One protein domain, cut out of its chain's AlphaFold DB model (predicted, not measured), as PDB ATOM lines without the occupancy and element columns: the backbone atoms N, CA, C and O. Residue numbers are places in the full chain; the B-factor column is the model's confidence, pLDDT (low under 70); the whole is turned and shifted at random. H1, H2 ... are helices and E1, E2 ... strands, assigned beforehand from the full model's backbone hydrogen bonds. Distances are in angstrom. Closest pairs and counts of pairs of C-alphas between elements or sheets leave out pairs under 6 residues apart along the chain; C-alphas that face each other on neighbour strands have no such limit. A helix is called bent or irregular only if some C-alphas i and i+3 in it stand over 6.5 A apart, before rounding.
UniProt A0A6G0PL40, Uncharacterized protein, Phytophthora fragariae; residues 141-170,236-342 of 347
ATOM      1  N   GLU A 141      19.430  15.613  20.961       93.44
ATOM      2  CA  GLU A 141      19.911  16.531  19.922       93.44
ATOM      3  C   GLU A 141      20.076  17.954  20.473       93.44
ATOM      4  O   GLU A 141      21.112  18.581  20.236       93.44
ATOM      5  N   ASN A 142      19.114  18.432  21.276       94.56
ATOM      6  CA  ASN A 142      19.204  19.729  21.953       94.56
ATOM      7  C   ASN A 142      20.375  19.761  22.948       94.56
ATOM      8  O   ASN A 142      21.142  20.724  22.955       94.56
ATOM      9  N   LYS A 143      20.564  18.702  23.750       95.25
ATOM     10  CA  LYS A 143      21.709  18.585  24.673       95.25
ATOM     11  C   LYS A 143      23.046  18.569  23.914       95.25
ATOM     12  O   LYS A 143      23.948  19.333  24.249       95.25
ATOM     13  N   HIS A 144      23.152  17.809  22.822       95.19
ATOM     14  CA  HIS A 144      24.347  17.783  21.968       95.19
ATOM     15  C   HIS A 144      24.605  19.137  21.279       95.19
ATOM     16  O   HIS A 144      25.760  19.520  21.098       95.19
ATOM     17  N   ALA A 145      23.561  19.884  20.898       95.19
ATOM     18  CA  ALA A 145      23.698  21.235  20.349       95.19
ATOM     19  C   ALA A 145      24.184  22.239  21.408       95.19
ATOM     20  O   ALA A 145      25.064  23.049  21.122       95.19
ATOM     21  N   ARG A 146      23.677  22.135  22.644       96.56
ATOM     22  CA  ARG A 146      24.126  22.923  23.802       96.56
ATOM     23  C   ARG A 146      25.584  22.655  24.170       96.56
ATOM     24  O   ARG A 146      26.305  23.612  24.442       96.56
ATOM     25  N   ILE A 147      26.042  21.401  24.117       96.38
ATOM     26  CA  ILE A 147      27.470  21.071  24.269       96.38
ATOM     27  C   ILE A 147      28.279  21.711  23.134       96.38
ATOM     28  O   ILE A 147      29.195  22.484  23.397       96.38
ATOM     29  N   ARG A 148      27.919  21.447  21.868       95.56
ATOM     30  CA  ARG A 148      28.654  21.956  20.694       95.56
ATOM     31  C   ARG A 148      28.760  23.482  20.656       95.56
ATOM     32  O   ARG A 148      29.774  23.987  20.194       95.56
ATOM     33  N   HIS A 149      27.747  24.204  21.128       94.12
ATOM     34  CA  HIS A 149      27.798  25.660  21.258       94.12
ATOM     35  C   HIS A 149      28.710  26.087  22.420       94.12
ATOM     36  O   HIS A 149      29.650  26.836  22.190       94.12
ATOM     37  N   ALA A 150      28.533  25.540  23.629       95.25
ATOM     38  CA  ALA A 150      29.389  25.863  24.779       95.25
ATOM     39  C   ALA A 150      30.888  25.604  24.512       95.25
ATOM     40  O   ALA A 150      31.727  26.421  24.889       95.25
ATOM     41  N   LEU A 151      31.225  24.512  23.811       94.31
ATOM     42  CA  LEU A 151      32.605  24.176  23.442       94.31
ATOM     43  C   LEU A 151      33.233  25.155  22.433       94.31
ATOM     44  O   LEU A 151      34.446  25.335  22.473       94.31
ATOM     45  N   ARG A 152      32.456  25.836  21.571       91.69
ATOM     46  CA  ARG A 152      32.997  26.864  20.649       91.69
ATOM     47  C   ARG A 152      33.574  28.071  21.381       91.69
ATOM     48  O   ARG A 152      34.468  28.725  20.859       91.69
ATOM     49  N   HIS A 153      33.074  28.352  22.581       91.38
ATOM     50  CA  HIS A 153      33.581  29.432  23.416       91.38
ATOM     51  C   HIS A 153      34.719  28.979  24.340       91.38
ATOM     52  O   HIS A 153      35.156  29.782  25.158       91.38
ATOM     53  N   VAL A 154      35.214  27.738  24.239       93.69
ATOM     54  CA  VAL A 154      36.414  27.290  24.962       93.69
ATOM     55  C   VAL A 154      37.657  27.613  24.132       93.69
ATOM     56  O   VAL A 154      37.787  27.203  22.984       93.69
ATOM     57  N   VAL A 155      38.586  28.343  24.743       91.50
ATOM     58  CA  VAL A 155      39.888  28.722  24.195       91.50
ATOM     59  C   VAL A 155      40.969  28.001  24.996       91.50
ATOM     60  O   VAL A 155      40.953  28.010  26.228       91.50
ATOM     61  N   HIS A 156      41.921  27.374  24.308       89.88
ATOM     62  CA  HIS A 156      43.052  26.697  24.942       89.88
ATOM     63  C   HIS A 156      44.273  27.626  24.961       89.88
ATOM     64  O   HIS A 156      44.727  28.072  23.908       89.88
ATOM     65  N   GLY A 157      44.794  27.918  26.155       85.25
ATOM     66  CA  GLY A 157      46.025  28.684  26.367       85.25
ATOM     67  C   GLY A 157      47.114  27.860  27.071       85.25
ATOM     68  O   GLY A 157      46.865  26.708  27.435       85.25
ATOM     69  N   PRO A 158      48.312  28.434  27.300       83.00
ATOM     70  CA  PRO A 158      49.396  27.758  28.021       83.00
ATOM     71  C   PRO A 158      49.002  27.398  29.462       83.00
ATOM     72  O   PRO A 158      49.365  26.331  29.947       83.00
ATOM     73  N   ASP A 159      48.188  28.237  30.108       84.12
ATOM     74  CA  ASP A 159      47.650  28.020  31.458       84.12
ATOM     75  C   ASP A 159      46.391  27.122  31.479       84.12
ATOM     76  O   ASP A 159      45.722  26.992  32.505       84.12
ATOM     77  N   GLY A 160      46.038  26.506  30.343       87.62
ATOM     78  CA  GLY A 160      44.910  25.584  30.195       87.62
ATOM     79  C   GLY A 160      43.675  26.166  29.498       87.62
ATOM     80  O   GLY A 160      43.699  27.233  28.876       87.62
ATOM     81  N   SER A 161      42.573  25.418  29.570       92.25
ATOM     82  CA  SER A 161      41.300  25.731  28.910       92.25
ATOM     83  C   SER A 161      40.510  26.801  29.664       92.25
ATOM     84  O   SER A 161      40.241  26.661  30.855       92.25
ATOM     85  N   HIS A 162      40.069  27.839  28.961       93.62
ATOM     86  CA  HIS A 162      39.311  28.965  29.508       93.62
ATOM     87  C   HIS A 162      38.126  29.294  28.600       93.62
ATOM     88  O   HIS A 162      38.175  29.035  27.402       93.62
ATOM     89  N   PHE A 163      37.058  29.887  29.133       92.69
ATOM     90  CA  PHE A 163      36.027  30.463  28.274       92.69
ATOM     91  C   PHE A 163      36.509  31.787  27.676       92.69
ATOM     92  O   PHE A 163      37.131  32.598  28.365       92.69
ATOM     93  N   SER A 164      36.194  32.029  26.403       88.00
ATOM     94  CA  SER A 164      36.345  33.336  25.764       88.00
ATOM     95  C   SER A 164      35.695  34.416  26.640       88.00
ATOM     96  O   SER A 164      34.599  34.182  27.163       88.00
ATOM     97  N   PRO A 165      36.320  35.598  26.800       80.19
ATOM     98  CA  PRO A 165      35.731  36.682  27.579       80.19
ATOM     99  C   PRO A 165      34.466  37.256  26.914       80.19
ATOM    100  O   PRO A 165      33.678  37.909  27.584       80.19
ATOM    101  N   MET A 166      34.233  36.956  25.625       79.12
ATOM    102  CA  MET A 166      33.068  37.378  24.826       79.12
ATOM    103  C   MET A 166      32.974  38.891  24.564       79.12
ATOM    104  O   MET A 166      31.975  39.349  24.023       79.12
ATOM    105  N   ASN A 167      34.042  39.655  24.822       66.44
ATOM    106  CA  ASN A 167      34.142  41.099  24.536       66.44
ATOM    107  C   ASN A 167      33.876  41.471  23.058       66.44
ATOM    108  O   ASN A 167      33.637  42.631  22.743       66.44
ATOM    109  N   ASN A 168      33.955  40.501  22.141       61.19
ATOM    110  CA  ASN A 168      33.663  40.647  20.713       61.19
ATOM    111  C   ASN A 168      32.235  40.208  20.317       61.19
ATOM    112  O   ASN A 168      31.890  40.284  19.139       61.19
ATOM    113  N   VAL A 169      31.416  39.735  21.262       60.81
ATOM    114  CA  VAL A 169      30.019  39.323  21.045       60.81
ATOM    115  C   VAL A 169      29.119  40.540  21.252       60.81
ATOM    116  O   VAL A 169      28.543  40.758  22.318       60.81
ATOM    117  N   VAL A 170      29.063  41.377  20.217       53.31
ATOM    118  CA  VAL A 170      28.332  42.647  20.217       53.31
ATOM    119  C   VAL A 170      26.946  42.462  19.608       53.31
ATOM    120  O   VAL A 170      26.794  41.867  18.542       53.31
ATOM    121  N   ASN A 236      15.626  25.701  22.430       91.38
ATOM    122  CA  ASN A 236      15.144  25.605  23.815       91.38
ATOM    123  C   ASN A 236      16.161  26.044  24.899       91.38
ATOM    124  O   ASN A 236      16.093  25.565  26.031       91.38
ATOM    125  N   SER A 237      17.097  26.947  24.575       92.38
ATOM    126  CA  SER A 237      18.236  27.307  25.443       92.38
ATOM    127  C   SER A 237      18.308  28.799  25.814       92.38
ATOM    128  O   SER A 237      19.330  29.429  25.546       92.38
ATOM    129  N   PRO A 238      17.265  29.409  26.416       89.25
ATOM    130  CA  PRO A 238      17.268  30.838  26.769       89.25
ATOM    131  C   PRO A 238      18.389  31.213  27.754       89.25
ATOM    132  O   PRO A 238      18.883  32.332  27.738       89.25
ATOM    133  N   ASP A 239      18.866  30.257  28.556       91.06
ATOM    134  CA  ASP A 239      20.032  30.409  29.433       91.06
ATOM    135  C   ASP A 239      21.342  30.705  28.678       91.06
ATOM    136  O   ASP A 239      22.277  31.229  29.276       91.06
ATOM    137  N   TYR A 240      21.410  30.405  27.377       91.12
ATOM    138  CA  TYR A 240      22.578  30.655  26.523       91.12
ATOM    139  C   TYR A 240      22.596  32.061  25.884       91.12
ATOM    140  O   TYR A 240      23.547  32.395  25.186       91.12
ATOM    141  N   ASN A 241      21.568  32.890  26.095       86.75
ATOM    142  CA  ASN A 241      21.475  34.239  25.530       86.75
ATOM    143  C   ASN A 241      21.673  35.289  26.632       86.75
ATOM    144  O   ASN A 241      20.905  35.314  27.590       86.75
ATOM    145  N   THR A 242      22.652  36.191  26.503       85.62
ATOM    146  CA  THR A 242      22.877  37.268  27.491       85.62
ATOM    147  C   THR A 242      21.675  38.204  27.636       85.62
ATOM    148  O   THR A 242      21.435  38.726  28.732       85.62
ATOM    149  N   LEU A 243      20.886  38.367  26.566       85.12
ATOM    150  CA  LEU A 243      19.686  39.199  26.564       85.12
ATOM    151  C   LEU A 243      18.648  38.672  27.574       85.12
ATOM    152  O   LEU A 243      18.241  39.394  28.488       85.12
ATOM    153  N   ASP A 244      18.314  37.382  27.461       86.38
ATOM    154  CA  ASP A 244      17.371  36.666  28.333       86.38
ATOM    155  C   ASP A 244      17.952  36.379  29.731       86.38
ATOM    156  O   ASP A 244      17.254  36.492  30.740       86.38
ATOM    157  N   LEU A 245      19.240  36.021  29.803       86.88
ATOM    158  CA  LEU A 245      19.930  35.591  31.025       86.88
ATOM    159  C   LEU A 245      20.056  36.707  32.074       86.88
ATOM    160  O   LEU A 245      20.156  36.414  33.268       86.88
ATOM    161  N   GLY A 246      20.047  37.979  31.663       87.62
ATOM    162  CA  GLY A 246      20.069  39.081  32.626       87.62
ATOM    163  C   GLY A 246      19.968  40.508  32.092       87.62
ATOM    164  O   GLY A 246      19.720  41.406  32.895       87.62
ATOM    165  N   TYR A 247      20.146  40.770  30.795       87.50
ATOM    166  CA  TYR A 247      20.106  42.147  30.281       87.50
ATOM    167  C   TYR A 247      18.695  42.739  30.340       87.50
ATOM    168  O   TYR A 247      18.501  43.786  30.962       87.50
ATOM    169  N   PHE A 248      17.697  42.038  29.787       87.12
ATOM    170  CA  PHE A 248      16.312  42.512  29.796       87.12
ATOM    171  C   PHE A 248      15.794  42.712  31.222       87.12
ATOM    172  O   PHE A 248      15.235  43.763  31.518       87.12
ATOM    173  N   SER A 249      16.059  41.775  32.136       89.12
ATOM    174  CA  SER A 249      15.659  41.914  33.543       89.12
ATOM    175  C   SER A 249      16.402  43.039  34.278       89.12
ATOM    176  O   SER A 249      15.841  43.622  35.206       89.12
ATOM    177  N   SER A 250      17.615  43.405  33.848       89.50
ATOM    178  CA  SER A 250      18.355  44.551  34.396       89.50
ATOM    179  C   SER A 250      17.789  45.891  33.920       89.50
ATOM    180  O   SER A 250      17.519  46.752  34.755       89.50
ATOM    181  N   ILE A 251      17.535  46.060  32.616       88.19
ATOM    182  CA  ILE A 251      16.893  47.278  32.090       88.19
ATOM    183  C   ILE A 251      15.456  47.407  32.604       88.19
ATOM    184  O   ILE A 251      15.043  48.493  32.994       88.19
ATOM    185  N   GLN A 252      14.701  46.311  32.678       88.19
ATOM    186  CA  GLN A 252      13.331  46.305  33.197       88.19
ATOM    187  C   GLN A 252      13.275  46.701  34.686       88.19
ATOM    188  O   GLN A 252      12.365  47.419  35.093       88.19
ATOM    189  N   ALA A 253      14.275  46.317  35.490       88.94
ATOM    190  CA  ALA A 253      14.397  46.740  36.889       88.94
ATOM    191  C   ALA A 253      14.766  48.229  37.069       88.94
ATOM    192  O   ALA A 253      14.511  48.791  38.137       88.94
ATOM    193  N   LEU A 254      15.339  48.876  36.047       89.44
ATOM    194  CA  LEU A 254      15.501  50.334  35.987       89.44
ATOM    195  C   LEU A 254      14.212  51.004  35.480       89.44
ATOM    196  O   LEU A 254      13.714  51.934  36.107       89.44
ATOM    197  N   GLN A 255      13.607  50.472  34.415       90.00
ATOM    198  CA  GLN A 255      12.397  51.017  33.791       90.00
ATOM    199  C   GLN A 255      11.198  51.027  34.747       90.00
ATOM    200  O   GLN A 255      10.427  51.984  34.743       90.00
ATOM    201  N   TYR A 256      11.056  50.011  35.604       87.19
ATOM    202  CA  TYR A 256      10.016  49.944  36.641       87.19
ATOM    203  C   TYR A 256      10.191  50.940  37.805       87.19
ATOM    204  O   TYR A 256       9.397  50.912  38.743       87.19
ATOM    205  N   GLN A 257      11.185  51.830  37.749       85.69
ATOM    206  CA  GLN A 257      11.309  52.980  38.654       85.69
ATOM    207  C   GLN A 257      10.637  54.247  38.082       85.69
ATOM    208  O   GLN A 257      10.548  55.255  38.779       85.69
ATOM    209  N   GLU A 258      10.150  54.203  36.833       84.06
ATOM    210  CA  GLU A 258       9.485  55.309  36.130       84.06
ATOM    211  C   GLU A 258       7.999  54.988  35.873       84.06
ATOM    212  O   GLU A 258       7.670  54.058  35.127       84.06
ATOM    213  N   ASP A 259       7.084  55.793  36.421       83.69
ATOM    214  CA  ASP A 259       5.647  55.693  36.134       83.69
ATOM    215  C   ASP A 259       5.336  56.075  34.672       83.69
ATOM    216  O   ASP A 259       5.496  57.225  34.252       83.69
ATOM    217  N   CYS A 260       4.860  55.104  33.885       84.88
ATOM    218  CA  CYS A 260       4.598  55.257  32.450       84.88
ATOM    219  C   CYS A 260       3.115  55.033  32.116       84.88
ATOM    220  O   CYS A 260       2.608  53.918  32.229       84.88
ATOM    221  N   TYR A 261       2.437  56.073  31.622       87.25
ATOM    222  CA  TYR A 261       1.013  56.053  31.251       87.25
ATOM    223  C   TYR A 261       0.763  56.179  29.737       87.25
ATOM    224  O   TYR A 261      -0.378  56.094  29.287       87.25
ATOM    225  N   ASN A 262       1.809  56.392  28.931       87.31
ATOM    226  CA  ASN A 262       1.744  56.433  27.467       87.31
ATOM    227  C   ASN A 262       3.064  55.986  26.811       87.31
ATOM    228  O   ASN A 262       4.090  55.825  27.474       87.31
ATOM    229  N   ILE A 263       3.022  55.787  25.490       89.62
ATOM    230  CA  ILE A 263       4.152  55.290  24.689       89.62
ATOM    231  C   ILE A 263       5.348  56.254  24.750       89.62
ATOM    232  O   ILE A 263       6.478  55.801  24.916       89.62
ATOM    233  N   ASP A 264       5.129  57.571  24.709       92.50
ATOM    234  CA  ASP A 264       6.219  58.554  24.762       92.50
ATOM    235  C   ASP A 264       6.929  58.580  26.121       92.50
ATOM    236  O   ASP A 264       8.127  58.859  26.193       92.50
ATOM    237  N   GLN A 265       6.208  58.322  27.216       86.69
ATOM    238  CA  GLN A 265       6.795  58.109  28.543       86.69
ATOM    239  C   GLN A 265       7.597  56.806  28.577       86.69
ATOM    240  O   GLN A 265       8.755  56.839  28.978       86.69
ATOM    241  N   LEU A 266       7.044  55.701  28.065       89.06
ATOM    242  CA  LEU A 266       7.741  54.412  28.011       89.06
ATOM    243  C   LEU A 266       9.041  54.485  27.188       89.06
ATOM    244  O   LEU A 266      10.077  54.016  27.650       89.06
ATOM    245  N   ILE A 267       9.026  55.127  26.014       90.19
ATOM    246  CA  ILE A 267      10.227  55.326  25.181       90.19
ATOM    247  C   ILE A 267      11.295  56.134  25.938       90.19
ATOM    248  O   ILE A 267      12.479  55.804  25.870       90.19
ATOM    249  N   ARG A 268      10.896  57.171  26.687       92.62
ATOM    250  CA  ARG A 268      11.822  57.962  27.517       92.62
ATOM    251  C   ARG A 268      12.371  57.162  28.697       92.62
ATOM    252  O   ARG A 268      13.578  57.200  28.914       92.62
ATOM    253  N   ALA A 269      11.530  56.407  29.403       89.38
ATOM    254  CA  ALA A 269      11.941  55.557  30.517       89.38
ATOM    255  C   ALA A 269      12.906  54.448  30.067       89.38
ATOM    256  O   ALA A 269      13.924  54.220  30.718       89.38
ATOM    257  N   VAL A 270      12.646  53.804  28.921       89.62
ATOM    258  CA  VAL A 270      13.545  52.798  28.329       89.62
ATOM    259  C   VAL A 270      14.881  53.423  27.920       89.62
ATOM    260  O   VAL A 270      15.919  52.882  28.288       89.62
ATOM    261  N   ARG A 271      14.889  54.586  27.248       90.62
ATOM    262  CA  ARG A 271      16.138  55.305  26.913       90.62
ATOM    263  C   ARG A 271      16.929  55.701  28.163       90.62
ATOM    264  O   ARG A 271      18.114  55.412  28.245       90.62
ATOM    265  N   LYS A 272      16.270  56.262  29.181       92.19
ATOM    266  CA  LYS A 272      16.897  56.590  30.471       92.19
ATOM    267  C   LYS A 272      17.475  55.349  31.165       92.19
ATOM    268  O   LYS A 272      18.559  55.421  31.731       92.19
ATOM    269  N   SER A 273      16.773  54.218  31.104       90.81
ATOM    270  CA  SER A 273      17.208  52.941  31.695       90.81
ATOM    271  C   SER A 273      18.386  52.317  30.947       90.81
ATOM    272  O   SER A 273      19.267  51.744  31.573       90.81
ATOM    273  N   TYR A 274      18.415  52.456  29.621       88.75
ATOM    274  CA  TYR A 274      19.551  52.100  28.771       88.75
ATOM    275  C   TYR A 274      20.778  52.956  29.103       88.75
ATOM    276  O   TYR A 274      21.882  52.438  29.253       88.75
ATOM    277  N   ASP A 275      20.587  54.267  29.281       87.75
ATOM    278  CA  ASP A 275      21.685  55.181  29.590       87.75
ATOM    279  C   ASP A 275      22.214  55.073  31.021       87.75
ATOM    280  O   ASP A 275      23.400  55.316  31.236       87.75
ATOM    281  N   ALA A 276      21.370  54.659  31.968       89.88
ATOM    282  CA  ALA A 276      21.734  54.408  33.360       89.88
ATOM    283  C   ALA A 276      22.225  52.971  33.641       89.88
ATOM    284  O   ALA A 276      22.538  52.660  34.791       89.88
ATOM    285  N   LEU A 277      22.273  52.079  32.643       86.81
ATOM    286  CA  LEU A 277      22.762  50.716  32.846       86.81
ATOM    287  C   LEU A 277      24.295  50.701  32.958       86.81
ATOM    288  O   LEU A 277      25.005  51.006  32.004       86.81
ATOM    289  N   GLU A 278      24.800  50.304  34.124       84.25
ATOM    290  CA  GLU A 278      26.237  50.198  34.392       84.25
ATOM    291  C   GLU A 278      26.893  49.052  33.605       84.25
ATOM    292  O   GLU A 278      26.399  47.921  33.594       84.25
ATOM    293  N   CYS A 279      28.075  49.307  33.038       79.06
ATOM    294  CA  CYS A 279      28.875  48.317  32.312       79.06
ATOM    295  C   CYS A 279      29.209  47.070  33.153       79.06
ATOM    296  O   CYS A 279      29.098  45.944  32.666       79.06
ATOM    297  N   GLU A 280      29.477  47.244  34.457       82.88
ATOM    298  CA  GLU A 280      29.693  46.143  35.407       82.88
ATOM    299  C   GLU A 280      28.535  45.131  35.429       82.88
ATOM    300  O   GLU A 280      28.730  43.959  35.777       82.88
ATOM    301  N   LYS A 281      27.316  45.566  35.079       84.56
ATOM    302  CA  LYS A 281      26.138  44.703  35.002       84.56
ATOM    303  C   LYS A 281      26.215  43.756  33.807       84.56
ATOM    304  O   LYS A 281      25.815  42.601  33.952       84.56
ATOM    305  N   LEU A 282      26.767  44.203  32.678       80.94
ATOM    306  CA  LEU A 282      26.985  43.373  31.493       80.94
ATOM    307  C   LEU A 282      28.142  42.397  31.694       80.94
ATOM    308  O   LEU A 282      27.956  41.208  31.444       80.94
ATOM    309  N   ASP A 283      29.269  42.841  32.255       83.44
ATOM    310  CA  ASP A 283      30.374  41.952  32.656       83.44
ATOM    311  C   ASP A 283      29.862  40.843  33.589       83.44
ATOM    312  O   ASP A 283      30.158  39.653  33.435       83.44
ATOM    313  N   ASN A 284      29.010  41.228  34.547       87.88
ATOM    314  CA  ASN A 284      28.316  40.295  35.424       87.88
ATOM    315  C   ASN A 284      27.439  39.298  34.642       87.88
ATOM    316  O   ASN A 284      27.346  38.148  35.072       87.88
ATOM    317  N   ILE A 285      26.825  39.665  33.514       88.88
ATOM    318  CA  ILE A 285      26.013  38.770  32.669       88.88
ATOM    319  C   ILE A 285      26.889  37.855  31.799       88.88
ATOM    320  O   ILE A 285      26.651  36.646  31.801       88.88
ATOM    321  N   PHE A 286      27.948  38.347  31.148       88.25
ATOM    322  CA  PHE A 286      28.871  37.499  30.371       88.25
ATOM    323  C   PHE A 286      29.571  36.454  31.257       88.25
ATOM    324  O   PHE A 286      29.552  35.260  30.954       88.25
ATOM    325  N   LEU A 287      30.028  36.843  32.453       91.06
ATOM    326  CA  LEU A 287      30.514  35.900  33.472       91.06
ATOM    327  C   LEU A 287      29.415  34.979  34.041       91.06
ATOM    328  O   LEU A 287      29.694  34.109  34.867       91.06
ATOM    329  N   THR A 288      28.135  35.217  33.735       93.44
ATOM    330  CA  THR A 288      27.035  34.283  34.046       93.44
ATOM    331  C   THR A 288      26.900  33.270  32.917       93.44
ATOM    332  O   THR A 288      26.805  32.084  33.210       93.44
ATOM    333  N   LEU A 289      27.000  33.710  31.658       93.12
ATOM    334  CA  LEU A 289      26.971  32.846  30.477       93.12
ATOM    335  C   LEU A 289      28.139  31.846  30.462       93.12
ATOM    336  O   LEU A 289      27.915  30.645  30.323       93.12
ATOM    337  N   GLN A 290      29.367  32.298  30.736       94.56
ATOM    338  CA  GLN A 290      30.524  31.401  30.892       94.56
ATOM    339  C   GLN A 290      30.280  30.327  31.976       94.56
ATOM    340  O   GLN A 290      30.623  29.159  31.799       94.56
ATOM    341  N   LYS A 291      29.623  30.690  33.092       95.31
ATOM    342  CA  LYS A 291      29.299  29.738  34.169       95.31
ATOM    343  C   LYS A 291      28.128  28.812  33.817       95.31
ATOM    344  O   LYS A 291      28.125  27.660  34.245       95.31
ATOM    345  N   VAL A 292      27.169  29.288  33.021       95.44
ATOM    346  CA  VAL A 292      26.109  28.479  32.400       95.44
ATOM    347  C   VAL A 292      26.720  27.414  31.492       95.44
ATOM    348  O   VAL A 292      26.361  26.247  31.627       95.44
ATOM    349  N   PHE A 293      27.692  27.770  30.646       95.94
ATOM    350  CA  PHE A 293      28.409  26.811  29.804       95.94
ATOM    351  C   PHE A 293      29.159  25.765  30.641       95.94
ATOM    352  O   PHE A 293      28.960  24.572  30.430       95.94
ATOM    353  N   GLU A 294      29.931  26.172  31.655       95.75
ATOM    354  CA  GLU A 294      30.617  25.245  32.574       95.75
ATOM    355  C   GLU A 294      29.644  24.255  33.255       95.75
ATOM    356  O   GLU A 294      29.930  23.061  33.380       95.75
ATOM    357  N   CYS A 295      28.470  24.734  33.681       95.88
ATOM    358  CA  CYS A 295      27.430  23.900  34.283       95.88
ATOM    359  C   CYS A 295      26.725  22.988  33.270       95.88
ATOM    360  O   CYS A 295      26.472  21.828  33.588       95.88
ATOM    361  N   ALA A 296      26.441  23.471  32.060       95.94
ATOM    362  CA  ALA A 296      25.822  22.681  31.003       95.94
ATOM    363  C   ALA A 296      26.758  21.572  30.495       95.94
ATOM    364  O   ALA A 296      26.290  20.459  30.265       95.94
ATOM    365  N   LEU A 297      28.069  21.826  30.392       96.25
ATOM    366  CA  LEU A 297      29.071  20.803  30.061       96.25
ATOM    367  C   LEU A 297      29.116  19.706  31.142       96.25
ATOM    368  O   LEU A 297      28.919  18.536  30.817       96.25
ATOM    369  N   ARG A 298      29.223  20.067  32.434       95.75
ATOM    370  CA  ARG A 298      29.124  19.087  33.543       95.75
ATOM    371  C   ARG A 298      27.791  18.335  33.597       95.75
ATOM    372  O   ARG A 298      27.744  17.234  34.129       95.75
ATOM    373  N   ALA A 299      26.712  18.917  33.077       94.75
ATOM    374  CA  ALA A 299      25.382  18.314  33.045       94.75
ATOM    375  C   ALA A 299      25.068  17.586  31.719       94.75
ATOM    376  O   ALA A 299      23.893  17.342  31.427       94.75
ATOM    377  N   GLY A 300      26.072  17.283  30.884       94.56
ATOM    378  CA  GLY A 300      25.876  16.556  29.623       94.56
ATOM    379  C   GLY A 300      24.943  17.280  28.649       94.56
ATOM    380  O   GLY A 300      24.065  16.675  28.037       94.56
ATOM    381  N   GLY A 301      25.054  18.608  28.582       94.31
ATOM    382  CA  GLY A 301      24.180  19.486  27.807       94.31
ATOM    383  C   GLY A 301      22.804  19.742  28.427       94.31
ATOM    384  O   GLY A 301      22.023  20.488  27.838       94.31
ATOM    385  N   SER A 302      22.472  19.165  29.589       93.62
ATOM    386  CA  SER A 302      21.198  19.436  30.274       93.62
ATOM    387  C   SER A 302      21.091  20.892  30.757       93.62
ATOM    388  O   SER A 302      22.070  21.639  30.808       93.62
ATOM    389  N   ASN A 303      19.877  21.305  31.116       91.81
ATOM    390  CA  ASN A 303      19.573  22.550  31.833       91.81
ATOM    391  C   ASN A 303      19.161  22.296  33.300       91.81
ATOM    392  O   ASN A 303      18.850  23.230  34.035       91.81
ATOM    393  N   GLU A 304      19.200  21.037  33.745       90.50
ATOM    394  CA  GLU A 304      18.843  20.583  35.095       90.50
ATOM    395  C   GLU A 304      20.000  20.772  36.096       90.50
ATOM    396  O   GLU A 304      20.468  19.827  36.729       90.50
ATOM    397  N   TYR A 305      20.489  22.005  36.243       90.69
ATOM    398  CA  TYR A 305      21.567  22.351  37.174       90.69
ATOM    399  C   TYR A 305      21.225  23.591  38.014       90.69
ATOM    400  O   TYR A 305      20.435  24.448  37.622       90.69
ATOM    401  N   LYS A 306      21.854  23.717  39.189       89.06
ATOM    402  CA  LYS A 306      21.808  24.945  40.001       89.06
ATOM    403  C   LYS A 306      23.028  25.797  39.678       89.06
ATOM    404  O   LYS A 306      24.147  25.375  39.952       89.06
ATOM    405  N   LEU A 307      22.813  26.984  39.114       90.81
ATOM    406  CA  LEU A 307      23.896  27.883  38.718       90.81
ATOM    407  C   LEU A 307      24.642  28.437  39.958       90.81
ATOM    408  O   LEU A 307      24.004  29.071  40.804       90.81
ATOM    409  N   PRO A 308      25.964  28.219  40.113       90.38
ATOM    410  CA  PRO A 308      26.699  28.657  41.299       90.38
ATOM    411  C   PRO A 308      26.890  30.176  41.361       90.38
ATOM    412  O   PRO A 308      27.391  30.795  40.422       90.38
ATOM    413  N   HIS A 309      26.578  30.781  42.507       88.88
ATOM    414  CA  HIS A 309      26.785  32.211  42.723       88.88
ATOM    415  C   HIS A 309      28.246  32.524  43.096       88.88
ATOM    416  O   HIS A 309      28.621  32.495  44.268       88.88
ATOM    417  N   ILE A 310      29.073  32.869  42.103       89.38
ATOM    418  CA  ILE A 310      30.525  33.087  42.281       89.38
ATOM    419  C   ILE A 310      30.915  34.383  43.030       89.38
ATOM    420  O   ILE A 310      32.097  34.675  43.173       89.38
ATOM    421  N   GLY A 311      29.951  35.173  43.526       91.56
ATOM    422  CA  GLY A 311      30.231  36.328  44.395       91.56
ATOM    423  C   GLY A 311      30.933  37.497  43.694       91.56
ATOM    424  O   GLY A 311      31.839  38.103  44.265       91.56
ATOM    425  N   LYS A 312      30.528  37.808  42.460       90.31
ATOM    426  CA  LYS A 312      31.236  38.703  41.528       90.31
ATOM    427  C   LYS A 312      31.574  40.068  42.121       90.31
ATOM    428  O   LYS A 312      32.730  40.475  42.090       90.31
ATOM    429  N   ASP A 313      30.627  40.714  42.792       88.19
ATOM    430  CA  ASP A 313      30.843  42.052  43.359       88.19
ATOM    431  C   ASP A 313      31.709  42.023  44.638       88.19
ATOM    432  O   ASP A 313      32.185  43.057  45.101       88.19
ATOM    433  N   LYS A 314      31.974  40.843  45.226       92.25
ATOM    434  CA  LYS A 314      33.058  40.652  46.212       92.25
ATOM    435  C   LYS A 314      34.413  40.527  45.509       92.25
ATOM    436  O   LYS A 314      35.383  41.096  45.994       92.25
ATOM    437  N   LEU A 315      34.485  39.810  44.385       90.25
ATOM    438  CA  LEU A 315      35.715  39.668  43.599       90.25
ATOM    439  C   LEU A 315      36.150  41.003  42.972       90.25
ATOM    440  O   LEU A 315      37.329  41.345  43.056       90.25
ATOM    441  N   ARG A 316      35.214  41.800  42.433       89.38
ATOM    442  CA  ARG A 316      35.502  43.118  41.836       89.38
ATOM    443  C   ARG A 316      36.076  44.098  42.860       89.38
ATOM    444  O   ARG A 316      37.154  44.635  42.642       89.38
ATOM    445  N   ARG A 317      35.448  44.214  44.041       91.50
ATOM    446  CA  ARG A 317      35.958  45.012  45.182       91.50
ATOM    447  C   ARG A 317      37.332  44.577  45.711       91.50
ATOM    448  O   ARG A 317      37.943  45.324  46.466       91.50
ATOM    449  N   LEU A 318      37.807  43.383  45.352       93.25
ATOM    450  CA  LEU A 318      39.136  42.876  45.707       93.25
ATOM    451  C   LEU A 318      40.148  42.966  44.551       93.25
ATOM    452  O   LEU A 318      41.268  42.487  44.717       93.25
ATOM    453  N   GLY A 319      39.767  43.511  43.388       89.62
ATOM    454  CA  GLY A 319      40.600  43.515  42.177       89.62
ATOM    455  C   GLY A 319      40.853  42.115  41.599       89.62
ATOM    456  O   GLY A 319      41.883  41.886  40.975       89.62
ATOM    457  N   LYS A 320      39.957  41.152  41.867       91.19
ATOM    458  CA  LYS A 320      40.135  39.711  41.590       91.19
ATOM    459  C   LYS A 320      38.979  39.088  40.799       91.19
ATOM    460  O   LYS A 320      38.765  37.879  40.874       91.19
ATOM    461  N   LEU A 321      38.202  39.896  40.077       87.25
ATOM    462  CA  LEU A 321      37.209  39.390  39.127       87.25
ATOM    463  C   LEU A 321      37.925  39.055  37.803       87.25
ATOM    464  O   LEU A 321      38.479  39.972  37.199       87.25
ATOM    465  N   PRO A 322      37.960  37.788  37.353       87.69
ATOM    466  CA  PRO A 322      38.537  37.444  36.056       87.69
ATOM    467  C   PRO A 322      37.595  37.856  34.914       87.69
ATOM    468  O   PRO A 322      36.381  37.880  35.102       87.69
ATOM    469  N   GLN A 323      38.143  38.111  33.723       82.94
ATOM    470  CA  GLN A 323      37.357  38.290  32.486       82.94
ATOM    471  C   GLN A 323      36.936  36.942  31.866       82.94
ATOM    472  O   GLN A 323      35.871  36.832  31.261       82.94
ATOM    473  N   SER A 324      37.751  35.905  32.072       89.75
ATOM    474  CA  SER A 324      37.532  34.538  31.597       89.75
ATOM    475  C   SER A 324      37.549  33.557  32.763       89.75
ATOM    476  O   SER A 324      38.514  33.503  33.526       89.75
ATOM    477  N   LEU A 325      36.499  32.751  32.895       92.19
ATOM    478  CA  LEU A 325      36.468  31.613  33.810       92.19
ATOM    479  C   LEU A 325      37.229  30.417  33.204       92.19
ATOM    480  O   LEU A 325      37.138  30.193  31.993       92.19
ATOM    481  N   PRO A 326      37.950  29.619  34.013       92.69
ATOM    482  CA  PRO A 326      38.561  28.381  33.540       92.69
ATOM    483  C   PRO A 326      37.481  27.360  33.162       92.69
ATOM    484  O   PRO A 326      36.506  27.161  33.892       92.69
ATOM    485  N   CYS A 327      37.670  26.680  32.033       93.31
ATOM    486  CA  CYS A 327      36.860  25.533  31.653       93.31
ATOM    487  C   CYS A 327      37.469  24.278  32.287       93.31
ATOM    488  O   CYS A 327      38.522  23.805  31.865       93.31
ATOM    489  N   ASP A 328      36.787  23.747  33.301       91.94
ATOM    490  CA  ASP A 328      37.146  22.505  33.994       91.94
ATOM    491  C   ASP A 328      37.411  21.358  33.001       91.94
ATOM    492  O   ASP A 328      36.577  21.057  32.143       91.94
ATOM    493  N   LEU A 329      38.584  20.727  33.112       89.94
ATOM    494  CA  LEU A 329      39.049  19.718  32.164       89.94
ATOM    495  C   LEU A 329      38.195  18.447  32.211       89.94
ATOM    496  O   LEU A 329      37.915  17.872  31.162       89.94
ATOM    497  N   GLU A 330      37.724  18.038  33.391       92.50
ATOM    498  CA  GLU A 330      36.854  16.862  33.505       92.50
ATOM    499  C   GLU A 330      35.462  17.157  32.929       92.50
ATOM    500  O   GLU A 330      34.886  16.316  32.240       92.50
ATOM    501  N   ALA A 331      34.959  18.385  33.106       92.44
ATOM    502  CA  ALA A 331      33.723  18.846  32.469       92.44
ATOM    503  C   ALA A 331      33.833  18.884  30.935       92.44
ATOM    504  O   ALA A 331      32.894  18.499  30.238       92.44
ATOM    505  N   PHE A 332      34.977  19.341  30.415       92.75
ATOM    506  CA  PHE A 332      35.276  19.371  28.985       92.75
ATOM    507  C   PHE A 332      35.329  17.954  28.400       92.75
ATOM    508  O   PHE A 332      34.640  17.676  27.421       92.75
ATOM    509  N   ARG A 333      36.094  17.049  29.029       92.00
ATOM    510  CA  ARG A 333      36.248  15.650  28.594       92.00
ATOM    511  C   ARG A 333      34.908  14.918  28.588       92.00
ATOM    512  O   ARG A 333      34.491  14.462  27.534       92.00
ATOM    513  N   TYR A 334      34.176  14.946  29.703       93.56
ATOM    514  CA  TYR A 334      32.849  14.330  29.820       93.56
ATOM    515  C   TYR A 334      31.858  14.815  28.747       93.56
ATOM    516  O   TYR A 334      31.115  14.025  28.165       93.56
ATOM    517  N   ALA A 335      31.858  16.116  28.444       93.12
ATOM    518  CA  ALA A 335      30.987  16.671  27.414       93.12
ATOM    519  C   ALA A 335      31.417  16.275  25.986       93.12
ATOM    520  O   ALA A 335      30.558  16.080  25.126       93.12
ATOM    521  N   VAL A 336      32.722  16.132  25.733       92.56
ATOM    522  CA  VAL A 336      33.267  15.593  24.475       92.56
ATOM    523  C   VAL A 336      32.917  14.109  24.324       92.56
ATOM    524  O   VAL A 336      32.409  13.718  23.274       92.56
ATOM    525  N   ASP A 337      33.075  13.305  25.377       92.56
ATOM    526  CA  ASP A 337      32.746  11.874  25.380       92.56
ATOM    527  C   ASP A 337      31.262  11.641  25.029       92.56
ATOM    528  O   ASP A 337      30.957  10.837  24.148       92.56
ATOM    529  N   ILE A 338      30.337  12.435  25.589       91.06
ATOM    530  CA  ILE A 338      28.898  12.400  25.245       91.06
ATOM    531  C   ILE A 338      28.628  12.688  23.758       91.06
ATOM    532  O   ILE A 338      27.696  12.122  23.175       91.06
ATOM    533  N   LEU A 339      29.419  13.549  23.107       90.12
ATOM    534  CA  LEU A 339      29.299  13.752  21.661       90.12
ATOM    535  C   LEU A 339      29.776  12.519  20.876       90.12
ATOM    536  O   LEU A 339      29.167  12.193  19.853       90.12
ATOM    537  N   HIS A 340      30.805  11.820  21.361       84.56
ATOM    538  CA  HIS A 340      31.342  10.605  20.742       84.56
ATOM    539  C   HIS A 340      30.495   9.347  20.996       84.56
ATOM    540  O   HIS A 340      30.419   8.504  20.107       84.56
ATOM    541  N   GLU A 341      29.739   9.259  22.099       71.25
ATOM    542  CA  GLU A 341      28.723   8.209  22.337       71.25
ATOM    543  C   GLU A 341      27.603   8.164  21.270       71.25
ATOM    544  O   GLU A 341      26.772   7.254  21.259       71.25
ATOM    545  N   GLY A 342      27.523   9.163  20.384       54.25
ATOM    546  CA  GLY A 342      26.644   9.161  19.210       54.25
ATOM    547  C   GLY A 342      27.294   8.676  17.908       54.25
ATOM    548  O   GLY A 342      26.582   8.529  16.916       54.25
TER     549      GLY A 342
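This is residues 141 to 170 and 236 to 342 of the 347 residues of an uncharacterized protein of Phytophthora fragariae (UniProt A0A6G0PL40). A long helix, H4, runs through the middle of the model; H2 packs on its residues 281 to 289 and meets H3, the element farthest from the middle, with its residues 251 to 255, while H1 and H6 pack on H4 near its other end, at residues 293 to 297 and 294 to 298, and on each other. The small hairpin E1 and E2 sits beside H4 near residues 287 to 294, while a long stretch with short H5 folds back along H4 and returns to H6. The printed part has 137 residues, with six named helices and two named strands in the order H1 E1 E2 H2 H3 H4 H5 H6; the strands form an antiparallel sheet, order E1 - E2, and the class is mostly helix. The whole is only just loose, close to compact, with a radius of gyration of the C-alphas of 17.6 A and spans of 56 by 38 by 26 A.

H1, residues 141 to 152, touches the hub H4, residues 279 to 298, with residues 146 to 150 alone; their closest C-alphas, of Ala 150 and Phe 293, are 5.2 A apart, at a steep tilt of 56 degrees. E1, residues 154 to 157, and E2, residues 160 to 163, form an antiparallel hairpin, with N 155 and O 162 within hydrogen-bond range at 2.8 A. H2, residues 242 to 255, touches H4 at a shallow tilt of 34 degrees, only just short of steep, opposite ways; the closest C-alphas are those of Gly 246 and Ile 285, 6.0 A. H3, residues 263 to 275, touches H2 at a steep tilt of 64 degrees, closest at the C-alphas of Leu 254 and Ser 273, 5.3 A. H5, residues 312 to 316, is close to H4 but not clearly touching, the closest C-alphas being those of Asn 284 and Lys 312, 7.0 A. H6, residues 329 to 340, touches H4, closest at the C-alphas of Arg 298 and Ala 331, 4.7 A, and also H1, closest at those of His 144 and Leu 339, 6.4 A. Every O i to N i+4 pair is within hydrogen-bond range in H3, H5 and H6; the counts are 7 of 8 in H1, 8 of 10 in H2 and 15 of 16 in H4.

H1 begins at C-alpha 141, (19.911, 16.531, 19.922), and is 16.7 A long; E1 is 9.8 A and E2 10.3 A. H2, 18.4 A, is irregular, with C-alphas 245 and 248 7.9 A apart. H3 is 18.2 A, H4 29.3 A and H5 6.1 A. H6, 16.5 A, ends at C-alpha 340, (31.342, 10.605, 20.742).

The two C-alphas farthest apart, of Pro 158 and Tyr 261, are 56.1 A apart. Residues 171 to 235 are not printed, and C-alphas 170 and 236 are 21.8 A apart across this cut. The links H4 to H5 and H5 to H6 are long. The pLDDT is under 70 at residues 167 to 170 and 342.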